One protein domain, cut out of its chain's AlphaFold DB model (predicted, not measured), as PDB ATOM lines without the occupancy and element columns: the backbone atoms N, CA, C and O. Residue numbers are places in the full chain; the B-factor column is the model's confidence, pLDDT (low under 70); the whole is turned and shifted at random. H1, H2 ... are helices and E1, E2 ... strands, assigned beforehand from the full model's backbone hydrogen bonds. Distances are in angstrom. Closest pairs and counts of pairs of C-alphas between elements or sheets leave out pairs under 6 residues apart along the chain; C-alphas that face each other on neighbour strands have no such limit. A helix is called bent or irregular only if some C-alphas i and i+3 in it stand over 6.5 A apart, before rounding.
ATOM      1  N   ILE A  32     -14.796   6.530  32.873       93.88
ATOM      2  CA  ILE A  32     -15.441   7.047  31.655       93.88
ATOM      3  C   ILE A  32     -15.467   5.978  30.554       93.88
ATOM      4  O   ILE A  32     -16.479   5.818  29.869       93.88
ATOM      5  N   VAL A  33     -14.390   5.203  30.404       93.50
ATOM      6  CA  VAL A  33     -14.300   4.156  29.375       93.50
ATOM      7  C   VAL A  33     -15.355   3.070  29.592       93.50
ATOM      8  O   VAL A  33     -16.069   2.723  28.652       93.50
ATOM      9  N   ILE A  34     -15.521   2.572  30.822       92.50
ATOM     10  CA  ILE A  34     -16.544   1.552  31.106       92.50
ATOM     11  C   ILE A  34     -17.972   2.090  30.919       92.50
ATOM     12  O   ILE A  34     -18.842   1.349  30.463       92.50
ATOM     13  N   ALA A  35     -18.210   3.379  31.188       93.19
ATOM     14  CA  ALA A  35     -19.509   4.012  30.969       93.19
ATOM     15  C   ALA A  35     -19.865   4.088  29.472       93.19
ATOM     16  O   ALA A  35     -20.971   3.716  29.077       93.19
ATOM     17  N   ILE A  36     -18.915   4.499  28.623       94.50
ATOM     18  CA  ILE A  36     -19.112   4.543  27.165       94.50
ATOM     19  C   ILE A  36     -19.318   3.128  26.604       94.50
ATOM     20  O   ILE A  36     -20.227   2.913  25.798       94.50
ATOM     21  N   LEU A  37     -18.526   2.149  27.061       92.62
ATOM     22  CA  LEU A  37     -18.681   0.747  26.656       92.62
ATOM     23  C   LEU A  37     -20.055   0.180  27.048       92.62
ATOM     24  O   LEU A  37     -20.652  -0.548  26.255       92.62
ATOM     25  N   GLY A  38     -20.596   0.551  28.213       88.69
ATOM     26  CA  GLY A  38     -21.939   0.148  28.641       88.69
ATOM     27  C   GLY A  38     -23.044   0.675  27.721       88.69
ATOM     28  O   GLY A  38     -23.921  -0.083  27.299       88.69
ATOM     29  N   ILE A  39     -22.972   1.954  27.340       89.06
ATOM     30  CA  ILE A  39     -23.961   2.574  26.444       89.06
ATOM     31  C   ILE A  39     -23.904   1.922  25.059       89.06
ATOM     32  O   ILE A  39     -24.932   1.467  24.555       89.06
ATOM     33  N   VAL A  40     -22.715   1.810  24.460       89.19
ATOM     34  CA  VAL A  40     -22.548   1.207  23.125       89.19
ATOM     35  C   VAL A  40     -22.954  -0.272  23.128       89.19
ATOM     36  O   VAL A  40     -23.634  -0.723  22.204       89.19
ATOM     37  N   GLY A  41     -22.610  -1.014  24.185       77.94
ATOM     38  CA  GLY A  41     -22.977  -2.422  24.342       77.94
ATOM     39  C   GLY A  41     -24.489  -2.658  24.345       77.94
ATOM     40  O   GLY A  41     -24.964  -3.601  23.709       77.94
ATOM     41  N   SER A  42     -25.261  -1.769  24.980       73.75
ATOM     42  CA  SER A  42     -26.724  -1.899  25.064       73.75
ATOM     43  C   SER A  42     -27.421  -1.842  23.692       73.75
ATOM     44  O   SER A  42     -28.280  -2.676  23.389       73.75
ATOM     45  N   PHE A  43     -27.002  -0.930  22.805       72.06
ATOM     46  CA  PHE A  43     -27.578  -0.787  21.462       72.06
ATOM     47  C   PHE A  43     -27.269  -1.983  20.554       72.06
ATOM     48  O   PHE A  43     -28.129  -2.421  19.781       72.06
ATOM     49  N   VAL A  44     -26.054  -2.528  20.650       70.06
ATOM     50  CA  VAL A  44     -25.632  -3.703  19.873       70.06
ATOM     51  C   VAL A  44     -26.400  -4.951  20.318       70.06
ATOM     52  O   VAL A  44     -26.882  -5.704  19.468       70.06
ATOM     53  N   ALA A  45     -26.599  -5.132  21.628       61.22
ATOM     54  CA  ALA A  45     -27.357  -6.253  22.179       61.22
ATOM     55  C   ALA A  45     -28.812  -6.284  21.670       61.22
ATOM     56  O   ALA A  45     -29.288  -7.328  21.219       61.22
ATOM     57  N   TYR A  46     -29.501  -5.135  21.649       60.38
ATOM     58  CA  TYR A  46     -30.890  -5.057  21.174       60.38
ATOM     59  C   TYR A  46     -31.034  -5.418  19.683       60.38
ATOM     60  O   TYR A  46     -31.945  -6.152  19.290       60.38
ATOM     61  N   ARG A  47     -30.109  -4.955  18.829       59.28
ATOM     62  CA  ARG A  47     -30.119  -5.289  17.391       59.28
ATOM     63  C   ARG A  47     -29.857  -6.774  17.138       59.28
ATOM     64  O   ARG A  47     -30.467  -7.354  16.237       59.28
ATOM     65  N   LEU A  48     -28.983  -7.389  17.934       59.16
ATOM     66  CA  LEU A  48     -28.644  -8.805  17.817       59.16
ATOM     67  C   LEU A  48     -29.844  -9.710  18.145       59.16
ATOM     68  O   LEU A  48     -30.122 -10.651  17.401       59.16
ATOM     69  N   ILE A  49     -30.615  -9.394  19.190       59.47
ATOM     70  CA  ILE A  49     -31.800 -10.177  19.585       59.47
ATOM     71  C   ILE A  49     -32.834 -10.219  18.447       59.47
ATOM     72  O   ILE A  49     -33.250 -11.302  18.030       59.47
ATOM     73  N   ASN A  50     -33.170  -9.065  17.863       62.97
ATOM     74  CA  ASN A  50     -34.159  -8.981  16.783       62.97
ATOM     75  C   ASN A  50     -33.675  -9.608  15.463       62.97
ATOM     76  O   ASN A  50     -34.474 -10.170  14.712       62.97
ATOM     77  N   SER A  51     -32.371  -9.545  15.174       68.81
ATOM     78  CA  SER A  51     -31.778 -10.195  13.996       68.81
ATOM     79  C   SER A  51     -31.815 -11.724  14.107       68.81
ATOM     80  O   SER A  51     -32.194 -12.416  13.162       68.81
ATOM     81  N   THR A  52     -31.501 -12.266  15.288       72.94
ATOM     82  CA  THR A  52     -31.515 -13.721  15.501       72.94
ATOM     83  C   THR A  52     -32.927 -14.309  15.479       72.94
ATOM     84  O   THR A  52     -33.103 -15.406  14.956       72.94
ATOM     85  N   ALA A  53     -33.937 -13.586  15.980       78.19
ATOM     86  CA  ALA A  53     -35.340 -13.998  15.884       78.19
ATOM     87  C   ALA A  53     -35.794 -14.118  14.422       78.19
ATOM     88  O   ALA A  53     -36.309 -15.159  14.022       78.19
ATOM     89  N   LYS A  54     -35.486 -13.112  13.590       78.06
ATOM     90  CA  LYS A  54     -35.772 -13.151  12.146       78.06
ATOM     91  C   LYS A  54     -35.050 -14.291  11.427       78.06
ATOM     92  O   LYS A  54     -35.639 -14.930  10.560       78.06
ATOM     93  N   ALA A  55     -33.795 -14.567  11.786       78.00
ATOM     94  CA  ALA A  55     -33.054 -15.694  11.221       78.00
ATOM     95  C   ALA A  55     -33.716 -17.039  11.570       78.00
ATOM     96  O   ALA A  55     -33.906 -17.870  10.684       78.00
ATOM     97  N   ARG A  56     -34.135 -17.231  12.832       85.31
ATOM     98  CA  ARG A  56     -34.868 -18.434  13.265       85.31
ATOM     99  C   ARG A  56     -36.215 -18.569  12.565       85.31
ATOM    100  O   ARG A  56     -36.537 -19.660  12.113       85.31
ATOM    101  N   ASP A  57     -36.958 -17.477  12.411       87.31
ATOM    102  CA  ASP A  57     -38.214 -17.457  11.652       87.31
ATOM    103  C   ASP A  57     -38.003 -17.852  10.184       87.31
ATOM    104  O   ASP A  57     -38.782 -18.629   9.632       87.31
ATOM    105  N   GLY A  58     -36.911 -17.395   9.564       85.19
ATOM    106  CA  GLY A  58     -36.492 -17.849   8.238       85.19
ATOM    107  C   GLY A  58     -36.236 -19.357   8.188       85.19
ATOM    108  O   GLY A  58     -36.751 -20.040   7.301       85.19
ATOM    109  N   THR A  59     -35.514 -19.902   9.174       86.88
ATOM    110  CA  THR A  59     -35.282 -21.349   9.299       86.88
ATOM    111  C   THR A  59     -36.586 -22.126   9.494       86.88
ATOM    112  O   THR A  59     -36.762 -23.156   8.855       86.88
ATOM    113  N   ARG A  60     -37.530 -21.638  10.315       90.38
ATOM    114  CA  ARG A  60     -38.849 -22.274  10.510       90.38
ATOM    115  C   ARG A  60     -39.603 -22.428   9.198       90.38
ATOM    116  O   ARG A  60     -40.043 -23.523   8.865       90.38
ATOM    117  N   LYS A  61     -39.695 -21.340   8.432       88.44
ATOM    118  CA  LYS A  61     -40.355 -21.326   7.121       88.44
ATOM    119  C   LYS A  61     -39.678 -22.286   6.138       88.44
ATOM    120  O   LYS A  61     -40.368 -23.025   5.441       88.44
ATOM    121  N   ALA A  62     -38.344 -22.313   6.110       86.69
ATOM    122  CA  ALA A  62     -37.584 -23.227   5.259       86.69
ATOM    123  C   ALA A  62     -37.785 -24.703   5.650       86.69
ATOM    124  O   ALA A  62     -38.049 -25.526   4.778       86.69
ATOM    125  N   ASN A  63     -37.719 -25.028   6.945       89.44
ATOM    126  CA  ASN A  63     -37.920 -26.380   7.470       89.44
ATOM    127  C   ASN A  63     -39.314 -26.914   7.130       89.44
ATOM    128  O   ASN A  63     -39.431 -28.015   6.594       89.44
ATOM    129  N   LEU A  64     -40.364 -26.117   7.368       90.50
ATOM    130  CA  LEU A  64     -41.720 -26.492   6.971       90.50
ATOM    131  C   LEU A  64     -41.819 -26.697   5.452       90.50
ATOM    132  O   LEU A  64     -42.440 -27.659   5.015       90.50
ATOM    133  N   GLY A  65     -41.156 -25.860   4.643       88.75
ATOM    134  CA  GLY A  65     -41.059 -26.026   3.184       88.75
ATOM    135  C   GLY A  65     -40.468 -27.368   2.739       88.75
ATOM    136  O   GLY A  65     -40.950 -27.983   1.785       88.75
ATOM    137  N   GLN A  66     -39.438 -27.846   3.440       87.19
ATOM    138  CA  GLN A  66     -38.837 -29.152   3.169       87.19
ATOM    139  C   GLN A  66     -39.780 -30.296   3.563       87.19
ATOM    140  O   GLN A  66     -39.927 -31.246   2.798       87.19
ATOM    141  N   ILE A  67     -40.460 -30.185   4.710       88.50
ATOM    142  CA  ILE A  67     -41.452 -31.176   5.162       88.50
ATOM    143  C   ILE A  67     -42.618 -31.256   4.169       88.50
ATOM    144  O   ILE A  67     -42.977 -32.351   3.751       88.50
ATOM    145  N   ALA A  68     -43.136 -30.111   3.720       90.44
ATOM    146  CA  ALA A  68     -44.158 -30.041   2.677       90.44
ATOM    147  C   ALA A  68     -43.713 -30.771   1.402       90.44
ATOM    148  O   ALA A  68     -44.443 -31.597   0.874       90.44
ATOM    149  N   SER A  69     -42.476 -30.543   0.950       88.81
ATOM    150  CA  SER A  69     -41.946 -31.201  -0.253       88.81
ATOM    151  C   SER A  69     -41.887 -32.730  -0.128       88.81
ATOM    152  O   SER A  69     -42.116 -33.425  -1.114       88.81
ATOM    153  N   ALA A  70     -41.593 -33.264   1.062       87.19
ATOM    154  CA  ALA A  70     -41.626 -34.707   1.302       87.19
ATOM    155  C   ALA A  70     -43.050 -35.255   1.433       87.19
ATOM    156  O   ALA A  70     -43.302 -36.370   0.994       87.19
ATOM    157  N   LEU A  71     -43.986 -34.479   1.987       87.50
ATOM    158  CA  LEU A  71     -45.404 -34.843   2.006       87.50
ATOM    159  C   LEU A  71     -45.976 -34.944   0.587       87.50
ATOM    160  O   LEU A  71     -46.745 -35.861   0.322       87.50
ATOM    161  N   GLU A  72     -45.556 -34.082  -0.345       90.19
ATOM    162  CA  GLU A  72     -45.955 -34.207  -1.759       90.19
ATOM    163  C   GLU A  72     -45.363 -35.458  -2.437       90.19
ATOM    164  O   GLU A  72     -46.009 -36.085  -3.281       90.19
ATOM    165  N   GLN A  73     -44.140 -35.858  -2.067       86.25
ATOM    166  CA  GLN A  73     -43.556 -37.121  -2.539       86.25
ATOM    167  C   GLN A  73     -44.321 -38.319  -1.969       86.25
ATOM    168  O   GLN A  73     -44.740 -39.193  -2.724       86.25
ATOM    169  N   TYR A  74     -44.593 -38.306  -0.660       86.00
ATOM    170  CA  TYR A  74     -45.404 -39.319   0.013       86.00
ATOM    171  C   TYR A  74     -46.779 -39.468  -0.648       86.00
ATOM    172  O   TYR A  74     -47.204 -40.586  -0.923       86.00
ATOM    173  N   TYR A  75     -47.443 -38.351  -0.958       87.25
ATOM    174  CA  TYR A  75     -48.739 -38.330  -1.633       87.25
ATOM    175  C   TYR A  75     -48.707 -39.072  -2.971       87.25
ATOM    176  O   TYR A  75     -49.595 -39.869  -3.264       87.25
ATOM    177  N   THR A  76     -47.662 -38.854  -3.769       88.75
ATOM    178  CA  THR A  76     -47.510 -39.510  -5.076       88.75
ATOM    179  C   THR A  76     -47.278 -41.015  -4.928       88.75
ATOM    180  O   THR A  76     -47.880 -41.807  -5.649       88.75
ATOM    181  N   ASP A  77     -46.454 -41.417  -3.961       86.75
ATOM    182  CA  ASP A  77     -46.054 -42.815  -3.783       86.75
ATOM    183  C   ASP A  77     -47.122 -43.678  -3.101       86.75
ATOM    184  O   ASP A  77     -47.179 -44.886  -3.327       86.75
ATOM    185  N   ASN A  78     -47.980 -43.076  -2.273       85.19
ATOM    186  CA  ASN A  78     -48.944 -43.813  -1.456       85.19
ATOM    187  C   ASN A  78     -50.350 -43.835  -2.069       85.19
ATOM    188  O   ASN A  78     -51.291 -44.289  -1.440       85.19
ATOM    189  N   GLY A  79     -50.529 -43.433  -3.326       84.56
ATOM    190  CA  GLY A  79     -51.846 -43.479  -3.971       84.56
ATOM    191  C   GLY A  79     -52.708 -42.268  -3.630       84.56
ATOM    192  O   GLY A  79     -53.901 -42.404  -3.370       84.56
ATOM    193  N   PHE A  80     -52.088 -41.089  -3.670       85.31
ATOM    194  CA  PHE A  80     -52.740 -39.782  -3.612       85.31
ATOM    195  C   PHE A  80     -53.476 -39.514  -2.295       85.31
ATOM    196  O   PHE A  80     -54.560 -38.930  -2.282       85.31
ATOM    197  N   HIS A  81     -52.854 -39.913  -1.185       83.75
ATOM    198  CA  HIS A  81     -53.262 -39.525   0.162       83.75
ATOM    199  C   HIS A  81     -52.058 -39.077   0.996       83.75
ATOM    200  O   HIS A  81     -50.951 -39.604   0.873       83.75
ATOM    201  N   TYR A  82     -52.273 -38.082   1.850       87.38
ATOM    202  CA  TYR A  82     -51.295 -37.625   2.831       87.38
ATOM    203  C   TYR A  82     -51.315 -38.506   4.084       87.38
ATOM    204  O   TYR A  82     -52.245 -39.277   4.320       87.38
ATOM    205  N   VAL A  83     -50.270 -38.388   4.908       83.81
ATOM    206  CA  VAL A  83     -50.155 -39.135   6.168       83.81
ATOM    207  C   VAL A  83     -51.329 -38.773   7.077       83.81
ATOM    208  O   VAL A  83     -51.445 -37.624   7.483       83.81
ATOM    209  N   SER A  84     -52.183 -39.724   7.441       82.38
ATOM    210  CA  SER A  84     -53.278 -39.449   8.376       82.38
ATOM    211  C   SER A  84     -52.749 -39.326   9.806       82.38
ATOM    212  O   SER A  84     -52.091 -40.243  10.302       82.38
ATOM    213  N   GLY A  85     -53.076 -38.237  10.491       81.19
ATOM    214  CA  GLY A  85     -52.737 -38.050  11.897       81.19
ATOM    215  C   GLY A  85     -52.441 -36.606  12.276       81.19
ATOM    216  O   GLY A  85     -52.302 -35.725  11.425       81.19
ATOM    217  N   ASN A  86     -52.325 -36.400  13.587       84.06
ATOM    218  CA  ASN A  86     -51.928 -35.140  14.197       84.06
ATOM    219  C   ASN A  86     -50.632 -35.376  14.972       84.06
ATOM    220  O   ASN A  86     -50.609 -36.177  15.908       84.06
ATOM    221  N   TYR A  87     -49.559 -34.702  14.573       84.25
ATOM    222  CA  TYR A  87     -48.227 -34.908  15.126       84.25
ATOM    223  C   TYR A  87     -47.590 -33.598  15.571       84.25
ATOM    224  O   TYR A  87     -47.777 -32.551  14.954       84.25
ATOM    225  N   THR A  88     -46.759 -33.676  16.608       82.62
ATOM    226  CA  THR A  88     -45.981 -32.541  17.116       82.62
ATOM    227  C   THR A  88     -44.525 -32.929  17.301       82.62
ATOM    228  O   THR A  88     -44.232 -34.035  17.756       82.62
ATOM    229  N   SER A  89     -43.604 -32.002  17.057       81.31
ATOM    230  CA  SER A  89     -42.167 -32.241  17.245       81.31
ATOM    231  C   SER A  89     -41.695 -32.204  18.714       81.31
ATOM    232  O   SER A  89     -40.492 -32.146  18.958       81.31
ATOM    233  N   GLU A  90     -42.622 -32.207  19.679       74.38
ATOM    234  CA  GLU A  90     -42.399 -31.993  21.118       74.38
ATOM    235  C   GLU A  90     -41.591 -33.099  21.806       74.38
ATOM    236  O   GLU A  90     -40.740 -32.800  22.639       74.38
ATOM    237  N   GLY A  91     -41.784 -34.363  21.417       59.75
ATOM    238  CA  GLY A  91     -41.242 -35.502  22.172       59.75
ATOM    239  C   GLY A  91     -40.421 -36.517  21.378       59.75
ATOM    240  O   GLY A  91     -39.887 -37.447  21.969       59.75
ATOM    241  N   SER A  92     -40.298 -36.379  20.054       66.12
ATOM    242  CA  SER A  92     -39.662 -37.406  19.210       66.12
ATOM    243  C   SER A  92     -38.781 -36.800  18.123       66.12
ATOM    244  O   SER A  92     -39.111 -35.763  17.547       66.12
ATOM    245  N   ASP A  93     -37.627 -37.418  17.853       72.19
ATOM    246  CA  ASP A  93     -36.769 -37.095  16.700       72.19
ATOM    247  C   ASP A  93     -37.389 -37.559  15.367       72.19
ATOM    248  O   ASP A  93     -37.076 -37.001  14.315       72.19
ATOM    249  N   ASN A  94     -38.341 -38.495  15.419       81.06
ATOM    250  CA  ASN A  94     -39.134 -38.955  14.284       81.06
ATOM    251  C   ASN A  94     -40.627 -38.704  14.546       81.06
ATOM    252  O   ASN A  94     -41.383 -39.614  14.884       81.06
ATOM    253  N   TRP A  95     -41.033 -37.438  14.471       77.50
ATOM    254  CA  TRP A  95     -42.379 -37.018  14.860       77.50
ATOM    255  C   TRP A  95     -43.442 -37.238  13.775       77.50
ATOM    256  O   TRP A  95     -44.616 -37.226  14.106       77.50
ATOM    257  N   ILE A  96     -43.063 -37.531  12.523       84.81
ATOM    258  CA  ILE A  96     -43.972 -38.047  11.480       84.81
ATOM    259  C   ILE A  96     -43.392 -39.370  10.956       84.81
ATOM    260  O   ILE A  96     -42.681 -39.369   9.948       84.81
ATOM    261  N   PRO A  97     -43.655 -40.508  11.625       82.75
ATOM    262  CA  PRO A  97     -42.975 -41.768  11.324       82.75
ATOM    263  C   PRO A  97     -43.090 -42.224   9.867       82.75
ATOM    264  O   PRO A  97     -42.128 -42.751   9.307       82.75
ATOM    265  N   SER A  98     -44.230 -41.958   9.226       82.94
ATOM    266  CA  SER A  98     -44.494 -42.319   7.827       82.94
ATOM    267  C   SER A  98     -43.587 -41.606   6.815       82.94
ATOM    268  O   SER A  98     -43.469 -42.063   5.682       82.94
ATOM    269  N   LEU A  99     -42.910 -40.518   7.206       84.25
ATOM    270  CA  LEU A  99     -41.957 -39.804   6.349       84.25
ATOM    271  C   LEU A  99     -40.514 -40.322   6.450       84.25
ATOM    272  O   LEU A  99     -39.651 -39.819   5.733       84.25
ATOM    273  N   ASN A 100     -40.229 -41.330   7.281       84.12
ATOM    274  CA  ASN A 100     -38.879 -41.884   7.454       84.12
ATOM    275  C   ASN A 100     -38.176 -42.300   6.133       84.12
ATOM    276  O   ASN A 100     -36.974 -42.073   6.012       84.12
ATOM    277  N   PRO A 101     -38.869 -42.838   5.104       85.44
ATOM    278  CA  PRO A 101     -38.234 -43.118   3.808       85.44
ATOM    279  C   PRO A 101     -37.800 -41.863   3.029       85.44
ATOM    280  O   PRO A 101     -36.879 -41.927   2.219       85.44
ATOM    281  N   TYR A 102     -38.444 -40.721   3.283       80.56
ATOM    282  CA  TYR A 102     -38.271 -39.458   2.551       80.56
ATOM    283  C   TYR A 102     -37.378 -38.458   3.295       80.56
ATOM    284  O   TYR A 102     -36.933 -37.460   2.726       80.56
ATOM    285  N   PHE A 103     -37.102 -38.720   4.573       74.31
ATOM    286  CA  PHE A 103     -36.305 -37.871   5.446       74.31
ATOM    287  C   PHE A 103     -35.366 -38.698   6.319       74.31
ATOM    288  O   PHE A 103     -35.809 -39.472   7.159       74.31
ATOM    289  N   LYS A 104     -34.055 -38.436   6.220       69.25
ATOM    290  CA  LYS A 104     -33.057 -39.038   7.125       69.25
ATOM    291  C   LYS A 104     -33.263 -38.612   8.585       69.25
ATOM    292  O   LYS A 104     -33.050 -39.401   9.494       69.25
ATOM    293  N   THR A 105     -33.631 -37.351   8.794       77.94
ATOM    294  CA  THR A 105     -33.995 -36.771  10.095       77.94
ATOM    295  C   THR A 105     -34.960 -35.622   9.843       77.94
ATOM    296  O   THR A 105     -34.598 -34.678   9.133       77.94
ATOM    297  N   ILE A 106     -36.167 -35.675  10.404       81.81
ATOM    298  CA  ILE A 106     -37.155 -34.608  10.208       81.81
ATOM    299  C   ILE A 106     -36.722 -33.369  11.018       81.81
ATOM    300  O   ILE A 106     -36.394 -33.502  12.200       81.81
ATOM    301  N   PRO A 107     -36.697 -32.159  10.423       85.69
ATOM    302  CA  PRO A 107     -36.304 -30.945  11.131       85.69
ATOM    303  C   PRO A 107     -37.182 -30.637  12.354       85.69
ATOM    304  O   PRO A 107     -38.370 -30.959  12.391       85.69
ATOM    305  N   LYS A 108     -36.592 -29.938  13.330       84.62
ATOM    306  CA  LYS A 108     -37.249 -29.414  14.541       84.62
ATOM    307  C   LYS A 108     -37.140 -27.894  14.612       84.62
ATOM    308  O   LYS A 108     -36.291 -27.304  13.938       84.62
ATOM    309  N   ASP A 109     -37.973 -27.259  15.439       84.56
ATOM    310  CA  ASP A 109     -37.917 -25.807  15.632       84.56
ATOM    311  C   ASP A 109     -36.529 -25.380  16.119       84.56
ATOM    312  O   ASP A 109     -35.985 -26.019  17.021       84.56
ATOM    313  N   PRO A 110     -35.953 -24.279  15.607       79.81
ATOM    314  CA  PRO A 110     -34.673 -23.790  16.078       79.81
ATOM    315  C   PRO A 110     -34.631 -23.581  17.587       79.81
ATOM    316  O   PRO A 110     -33.600 -23.850  18.168       79.81
ATOM    317  N   LYS A 111     -35.704 -23.161  18.269       77.25
ATOM    318  CA  LYS A 111     -35.690 -23.024  19.737       77.25
ATOM    319  C   LYS A 111     -35.694 -24.359  20.481       77.25
ATOM    320  O   LYS A 111     -35.109 -24.418  21.557       77.25
ATOM    321  N   GLN A 112     -36.227 -25.426  19.889       67.56
ATOM    322  CA  GLN A 112     -36.002 -26.791  20.388       67.56
ATOM    323  C   GLN A 112     -34.582 -27.267  20.097       67.56
ATOM    324  O   GLN A 112     -33.949 -27.932  20.910       67.56
ATOM    325  N   SER A 113     -34.081 -26.933  18.907       57.97
ATOM    326  CA  SER A 113     -32.761 -27.337  18.433       57.97
ATOM    327  C   SER A 113     -31.648 -26.519  19.087       57.97
ATOM    328  O   SER A 113     -30.506 -26.967  19.088       57.97
ATOM    329  N   LEU A 114     -31.945 -25.344  19.645       53.84
ATOM    330  CA  LEU A 114     -30.955 -24.358  20.060       53.84
ATOM    331  C   LEU A 114     -30.164 -24.839  21.261       53.84
ATOM    332  O   LEU A 114     -28.957 -24.673  21.229       53.84
ATOM    333  N   LEU A 115     -30.773 -25.493  22.251       49.56
ATOM    334  CA  LEU A 115     -30.007 -26.052  23.364       49.56
ATOM    335  C   LEU A 115     -29.083 -27.174  22.862       49.56
ATOM    336  O   LEU A 115     -27.874 -27.081  23.032       49.56
ATOM    337  N   LYS A 116     -29.602 -28.156  22.111       48.53
ATOM    338  CA  LYS A 116     -28.790 -29.259  21.557       48.53
ATOM    339  C   LYS A 116     -27.696 -28.784  20.589       48.53
ATOM    340  O   LYS A 116     -26.569 -29.258  20.643       48.53
ATOM    341  N   THR A 117     -27.995 -27.827  19.714       49.28
ATOM    342  CA  THR A 117     -27.071 -27.336  18.674       49.28
ATOM    343  C   THR A 117     -26.062 -26.341  19.242       49.28
ATOM    344  O   THR A 117     -24.915 -26.328  18.801       49.28
ATOM    345  N   PHE A 118     -26.455 -25.508  20.210       50.97
ATOM    346  CA  PHE A 118     -25.547 -24.621  20.940       50.97
ATOM    347  C   PHE A 118     -24.602 -25.431  21.824       50.97
ATOM    348  O   PHE A 118     -23.403 -25.197  21.754       50.97
ATOM    349  N   LEU A 119     -25.102 -26.444  22.541       49.28
ATOM    350  CA  LEU A 119     -24.268 -27.390  23.286       49.28
ATOM    351  C   LEU A 119     -23.332 -28.166  22.346       49.28
ATOM    352  O   LEU A 119     -22.139 -28.229  22.609       49.28
ATOM    353  N   ALA A 120     -23.804 -28.651  21.192       51.75
ATOM    354  CA  ALA A 120     -22.960 -29.351  20.215       51.75
ATOM    355  C   ALA A 120     -21.896 -28.449  19.555       51.75
ATOM    356  O   ALA A 120     -20.780 -28.895  19.282       51.75
ATOM    357  N   SER A 315     -56.856 -36.149   2.542       80.50
ATOM    358  CA  SER A 315     -57.080 -35.310   1.358       80.50
ATOM    359  C   SER A 315     -56.318 -33.985   1.423       80.50
ATOM    360  O   SER A 315     -56.025 -33.392   0.386       80.50
ATOM    361  N   TYR A 316     -55.995 -33.498   2.624       84.56
ATOM    362  CA  TYR A 316     -55.202 -32.292   2.828       84.56
ATOM    363  C   TYR A 316     -54.317 -32.396   4.075       84.56
ATOM    364  O   TYR A 316     -54.561 -33.186   4.988       84.56
ATOM    365  N   TYR A 317     -53.281 -31.558   4.128       88.25
ATOM    366  CA  TYR A 317     -52.473 -31.382   5.332       88.25
ATOM    367  C   TYR A 317     -52.270 -29.911   5.668       88.25
ATOM    368  O   TYR A 317     -52.319 -29.029   4.806       88.25
ATOM    369  N   GLU A 318     -51.962 -29.674   6.934       90.31
ATOM    370  CA  GLU A 318     -51.591 -28.395   7.502       90.31
ATOM    371  C   GLU A 318     -50.315 -28.559   8.333       90.31
ATOM    372  O   GLU A 318     -50.219 -29.393   9.233       90.31
ATOM    373  N   LEU A 319     -49.322 -27.728   8.046       90.69
ATOM    374  CA  LEU A 319     -48.093 -27.599   8.811       90.69
ATOM    375  C   LEU A 319     -48.122 -26.299   9.597       90.69
ATOM    376  O   LEU A 319     -48.417 -25.248   9.033       90.69
ATOM    377  N   TRP A 320     -47.741 -26.361  10.868       90.75
ATOM    378  CA  TRP A 320     -47.834 -25.245  11.801       90.75
ATOM    379  C   TRP A 320     -46.503 -24.958  12.491       90.75
ATOM    380  O   TRP A 320     -45.741 -25.865  12.831       90.75
ATOM    381  N   ALA A 321     -46.222 -23.673  12.704       90.25
ATOM    382  CA  ALA A 321     -45.114 -23.199  13.523       90.25
ATOM    383  C   ALA A 321     -45.469 -21.880  14.224       90.25
ATOM    384  O   ALA A 321     -46.411 -21.171  13.856       90.25
ATOM    385  N   ARG A 322     -44.653 -21.519  15.217       88.38
ATOM    386  CA  ARG A 322     -44.707 -20.224  15.898       88.38
ATOM    387  C   ARG A 322     -43.532 -19.340  15.485       88.38
ATOM    388  O   ARG A 322     -42.394 -19.570  15.891       88.38
ATOM    389  N   LEU A 323     -43.812 -18.306  14.699       87.56
ATOM    390  CA  LEU A 323     -42.885 -17.216  14.419       87.56
ATOM    391  C   LEU A 323     -42.745 -16.312  15.643       87.56
ATOM    392  O   LEU A 323     -43.721 -15.989  16.324       87.56
ATOM    393  N   GLU A 324     -41.517 -15.883  15.907       85.81
ATOM    394  CA  GLU A 324     -41.196 -14.962  16.998       85.81
ATOM    395  C   GLU A 324     -41.529 -13.519  16.629       85.81
ATOM    396  O   GLU A 324     -41.950 -12.739  17.483       85.81
ATOM    397  N   ASN A 325     -41.361 -13.160  15.357       84.69
ATOM    398  CA  ASN A 325     -41.789 -11.876  14.839       84.69
ATOM    399  C   ASN A 325     -43.300 -11.894  14.564       84.69
ATOM    400  O   ASN A 325     -43.741 -12.241  13.470       84.69
ATOM    401  N   THR A 326     -44.096 -11.471  15.545       82.81
ATOM    402  CA  THR A 326     -45.561 -11.365  15.419       82.81
ATOM    403  C   THR A 326     -46.014 -10.337  14.378       82.81
ATOM    404  O   THR A 326     -47.148 -10.406  13.915       82.81
ATOM    405  N   SER A 327     -45.130  -9.423  13.966       83.06
ATOM    406  CA  SER A 327     -45.372  -8.459  12.886       83.06
ATOM    407  C   SER A 327     -44.920  -8.966  11.509       83.06
ATOM    408  O   SER A 327     -44.855  -8.188  10.557       83.06
ATOM    409  N   ASP A 328     -44.523 -10.237  11.382       85.81
ATOM    410  CA  ASP A 328     -44.159 -10.813  10.089       85.81
ATOM    411  C   ASP A 328     -45.395 -10.886   9.167       85.81
ATOM    412  O   ASP A 328     -46.430 -11.406   9.584       85.81
ATOM    413  N   PRO A 329     -45.315 -10.426   7.901       85.81
ATOM    414  CA  PRO A 329     -46.459 -10.414   6.983       85.81
ATOM    415  C   PRO A 329     -47.069 -11.787   6.689       85.81
ATOM    416  O   PRO A 329     -48.135 -11.857   6.084       85.81
ATOM    417  N   GLN A 330     -46.361 -12.871   7.015       87.31
ATOM    418  CA  GLN A 330     -46.821 -14.244   6.833       87.31
ATOM    419  C   GLN A 330     -47.467 -14.842   8.086       87.31
ATOM    420  O   GLN A 330     -47.922 -15.979   8.015       87.31
ATOM    421  N   VAL A 331     -47.523 -14.112   9.204       88.12
ATOM    422  CA  VAL A 331     -48.319 -14.528  10.366       88.12
ATOM    423  C   VAL A 331     -49.772 -14.694   9.932       88.12
ATOM    424  O   VAL A 331     -50.291 -13.808   9.270       88.12
ATOM    425  N   ASN A 332     -50.436 -15.787  10.298       84.12
ATOM    426  CA  ASN A 332     -51.764 -16.174   9.804       84.12
ATOM    427  C   ASN A 332     -52.869 -15.123  10.024       84.12
ATOM    428  O   ASN A 332     -53.832 -15.077   9.262       84.12
ATOM    429  N   THR A 333     -52.716 -14.242  11.016       83.56
ATOM    430  CA  THR A 333     -53.618 -13.105  11.269       83.56
ATOM    431  C   THR A 333     -53.318 -11.866  10.415       83.56
ATOM    432  O   THR A 333     -54.111 -10.925  10.388       83.56
ATOM    433  N   SER A 334     -52.193 -11.838   9.697       85.44
ATOM    434  CA  SER A 334     -51.798 -10.718   8.843       85.44
ATOM    435  C   SER A 334     -52.582 -10.695   7.524       85.44
ATOM    436  O   SER A 334     -52.798 -11.741   6.903       85.44
ATOM    437  N   PRO A 335     -52.925  -9.504   6.991       82.62
ATOM    438  CA  PRO A 335     -53.651  -9.380   5.723       82.62
ATOM    439  C   PRO A 335     -52.971 -10.073   4.532       82.62
ATOM    440  O   PRO A 335     -53.660 -10.595   3.655       82.62
ATOM    441  N   ASN A 336     -51.633 -10.113   4.536       82.38
ATOM    442  CA  ASN A 336     -50.786 -10.619   3.449       82.38
ATOM    443  C   ASN A 336     -50.309 -12.068   3.656       82.38
ATOM    444  O   ASN A 336     -49.430 -12.541   2.927       82.38
ATOM    445  N   ALA A 337     -50.845 -12.772   4.654       85.69
ATOM    446  CA  ALA A 337     -50.459 -14.144   4.929       85.69
ATOM    447  C   ALA A 337     -50.938 -15.084   3.822       85.69
ATOM    448  O   ALA A 337     -52.082 -14.995   3.372       85.69
ATOM    449  N   LYS A 338     -50.061 -16.002   3.401       85.25
ATOM    450  CA  LYS A 338     -50.402 -17.036   2.412       85.25
ATOM    451  C   LYS A 338     -51.381 -18.068   2.965       85.25
ATOM    452  O   LYS A 338     -52.212 -18.567   2.223       85.25
ATOM    453  N   CYS A 339     -51.281 -18.363   4.257       85.00
ATOM    454  CA  CYS A 339     -52.175 -19.263   4.966       85.00
ATOM    455  C   CYS A 339     -52.897 -18.473   6.059       85.00
ATOM    456  O   CYS A 339     -52.251 -17.836   6.890       85.00
ATOM    457  N   LYS A 340     -54.234 -18.488   6.022       86.69
ATOM    458  CA  LYS A 340     -55.120 -17.747   6.940       86.69
ATOM    459  C   LYS A 340     -55.982 -18.677   7.793       86.69
ATOM    460  O   LYS A 340     -57.050 -18.284   8.256       86.69
ATOM    461  N   LEU A 341     -55.544 -19.922   7.954       84.00
ATOM    462  CA  LEU A 341     -56.258 -20.894   8.765       84.00
ATOM    463  C   LEU A 341     -56.257 -20.463  10.235       84.00
ATOM    464  O   LEU A 341     -55.300 -19.859  10.738       84.00
ATOM    465  N   SER A 342     -57.350 -20.789  10.916       82.00
ATOM    466  CA  SER A 342     -57.410 -20.790  12.372       82.00
ATOM    467  C   SER A 342     -56.647 -21.993  12.914       82.00
ATOM    468  O   SER A 342     -56.658 -23.054  12.298       82.00
ATOM    469  N   VAL A 343     -56.016 -21.827  14.075       80.75
ATOM    470  CA  VAL A 343     -55.292 -22.906  14.759       80.75
ATOM    471  C   VAL A 343     -56.229 -24.113  14.984       80.75
ATOM    472  O   VAL A 343     -57.360 -23.896  15.432       80.75
ATOM    473  N   PRO A 344     -55.803 -25.358  14.686       74.12
ATOM    474  CA  PRO A 344     -56.653 -26.536  14.814       74.12
ATOM    475  C   PRO A 344     -57.104 -26.788  16.262       74.12
ATOM    476  O   PRO A 344     -56.339 -26.530  17.198       74.12
ATOM    477  N   PRO A 345     -58.310 -27.344  16.484       67.19
ATOM    478  CA  PRO A 345     -58.752 -27.757  17.814       67.19
ATOM    479  C   PRO A 345     -57.774 -28.767  18.438       67.19
ATOM    480  O   PRO A 345     -57.479 -29.800  17.841       67.19
ATOM    481  N   GLY A 346     -57.267 -28.473  19.638       65.38
ATOM    482  CA  GLY A 346     -56.287 -29.316  20.341       65.38
ATOM    483  C   GLY A 346     -54.817 -29.028  20.007       65.38
ATOM    484  O   GLY A 346     -53.936 -29.603  20.643       65.38
ATOM    485  N   ALA A 347     -54.530 -28.128  19.062       65.88
ATOM    486  CA  ALA A 347     -53.183 -27.601  18.859       65.88
ATOM    487  C   ALA A 347     -52.825 -26.545  19.928       65.88
ATOM    488  O   ALA A 347     -53.724 -25.879  20.458       65.88
ATOM    489  N   PRO A 348     -51.528 -26.343  20.237       65.25
ATOM    490  CA  PRO A 348     -51.082 -25.207  21.036       65.25
ATOM    491  C   PRO A 348     -51.642 -23.883  20.496       65.25
ATOM    492  O   PRO A 348     -51.511 -23.571  19.311       65.25
ATOM    493  N   ILE A 349     -52.267 -23.091  21.375       64.00
ATOM    494  CA  ILE A 349     -52.963 -21.838  21.012       64.00
ATOM    495  C   ILE A 349     -52.032 -20.740  20.475       64.00
ATOM    496  O   ILE A 349     -52.491 -19.673  20.073       64.00
ATOM    497  N   ASP A 350     -50.723 -20.961  20.507       75.00
ATOM    498  CA  ASP A 350     -49.688 -19.989  20.189       75.00
ATOM    499  C   ASP A 350     -49.063 -20.164  18.795       75.00
ATOM    500  O   ASP A 350     -48.176 -19.384  18.428       75.00
ATOM    501  N   PHE A 351     -49.533 -21.120  17.987       86.75
ATOM    502  CA  PHE A 351     -49.180 -21.169  16.570       86.75
ATOM    503  C   PHE A 351     -49.705 -19.948  15.814       86.75
ATOM    504  O   PHE A 351     -50.837 -19.504  15.992       86.75
ATOM    505  N   ASN A 352     -48.860 -19.397  14.942       88.25
ATOM    506  CA  ASN A 352     -49.169 -18.162  14.221       88.25
ATOM    507  C   ASN A 352     -48.677 -18.168  12.764       88.25
ATOM    508  O   ASN A 352     -48.768 -17.153  12.086       88.25
ATOM    509  N   TYR A 353     -48.153 -19.286  12.264       90.75
ATOM    510  CA  TYR A 353     -47.779 -19.471  10.865       90.75
ATOM    511  C   TYR A 353     -48.169 -20.870  10.415       90.75
ATOM    512  O   TYR A 353     -47.915 -21.841  11.130       90.75
ATOM    513  N   CYS A 354     -48.744 -20.957   9.219       91.00
ATOM    514  CA  CYS A 354     -49.157 -22.218   8.630       91.00
ATOM    515  C   CYS A 354     -48.761 -22.343   7.158       91.00
ATOM    516  O   CYS A 354     -48.536 -21.353   6.456       91.00
ATOM    517  N   MET A 355     -48.677 -23.586   6.696       90.62
ATOM    518  CA  MET A 355     -48.615 -23.960   5.286       90.62
ATOM    519  C   MET A 355     -49.544 -25.144   5.057       90.62
ATOM    520  O   MET A 355     -49.713 -25.960   5.955       90.62
ATOM    521  N   THR A 356     -50.106 -25.270   3.866       89.81
ATOM    522  CA  THR A 356     -51.042 -26.350   3.540       89.81
ATOM    523  C   THR A 356     -50.593 -27.077   2.286       89.81
ATOM    524  O   THR A 356     -49.751 -26.558   1.541       89.81
ATOM    525  N   SER A 357     -51.197 -28.236   2.023       83.38
ATOM    526  CA  SER A 357     -51.169 -28.840   0.691       83.38
ATOM    527  C   SER A 357     -51.593 -27.816  -0.365       83.38
ATOM    528  O   SER A 357     -52.414 -26.921  -0.108       83.38
ATOM    529  N   ARG A 358     -51.012 -27.920  -1.564       67.12
ATOM    530  CA  ARG A 358     -51.516 -27.168  -2.718       67.12
ATOM    531  C   ARG A 358     -52.883 -27.750  -3.068       67.12
ATOM    532  O   ARG A 358     -52.970 -28.944  -3.326       67.12
ATOM    533  N   GLN A 359     -53.919 -26.918  -3.021       50.88
ATOM    534  CA  GLN A 359     -55.211 -27.256  -3.616       50.88
ATOM    535  C   GLN A 359     -55.132 -27.203  -5.138       50.88
ATOM    536  O   GLN A 359     -54.367 -26.348  -5.652       50.88
TER     537      GLN A 359
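AT A GLANCE: This is residues 32 to 120 and 315 to 359 of the 359 residues of an uncharacterized protein of Candidatus Curtissbacteria bacterium GW2011_GWA1_40_16 (UniProt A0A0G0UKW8). One long helix, H1, makes the longest axis: its first residues, 32 to 49, stick out as a bare arm, and its later part runs through the middle of a body made largely of loops. Beside its residues 57 to 71 lies a small two-stranded hairpin, E1 and E2, with residues 333 to 340 of their looping link beyond it; on the other side of H1 lie the unnamed residues 89 to 109 and the short helix H2, whose residues 115 to 120 also stick out. The printed part has 134 residues, in the order H1, H2, E1, E2; the sheet, E1 - E2, is antiparallel, and the class is mostly helix, though under half of the residues are in named elements. The whole is loose, with a radius of gyration of the C-alphas of 18.5 A, and elongated, spanning 72 by 38 by 24 A.

IN THESE COORDINATES: Find C-alpha 32 at (-15.441, 7.047, 31.655); from there H1 runs through residues 32 to 77, 68.4 A, to C-alpha 77 at (-46.054, -42.815, -3.783). After residues 78 to 109, look for H2 at residues 110 to 120, 13.6 A long; it is irregular, but only just, with C-alphas 112 and 115 at 6.7 A. Past the cut, E1 takes residues 317 to 321, 13.7 A, and E2 residues 353 to 356, 10.6 A, ending at C-alpha 356 at (-51.042, -26.350, 3.540).

HOW THE PARTS SIT: Begin at H1, where residues 56 to 60 alone touch H2; the closest C-alphas are those of Arg 56 and Pro 110, 6.1 A apart. The two helices run opposite ways at a steep tilt of 69 degrees, only just short of about perpendicular. Further along H1, the C-alpha of Leu 64 is in the closest pair with both strands: 6.7 A from that of Leu 319 in E1 and 7.5 A from that of Met 355 in E2. E1 and E2 form a hairpin, antiparallel at 162 degrees; look for N 319 and O 355 at 2.8 A and N 355 and O 319 at 2.9 A, within hydrogen-bond range. H2 and E2 are apart. Of the O i to N i+4 pairs, 41 of 42 in H1 and 5 of 7 in H2 are within hydrogen-bond range.

THE WHOLE: The two C-alphas farthest apart, those of Ile 32 and Gly 79, are 71.7 A apart. Without the stretches that stand free, the body spans 41 by 30 by 24 A. Residues 121 to 314 are not printed, and C-alphas 120 and 315 are 39.4 A apart across the cut. The links H1 to H2 and E1 to E2 are long, with 32 and 31 residues. The mean pLDDT of the printed part is 79.9; among the residues under 70 are 45 to 51, 112 to 120 and 345 to 349.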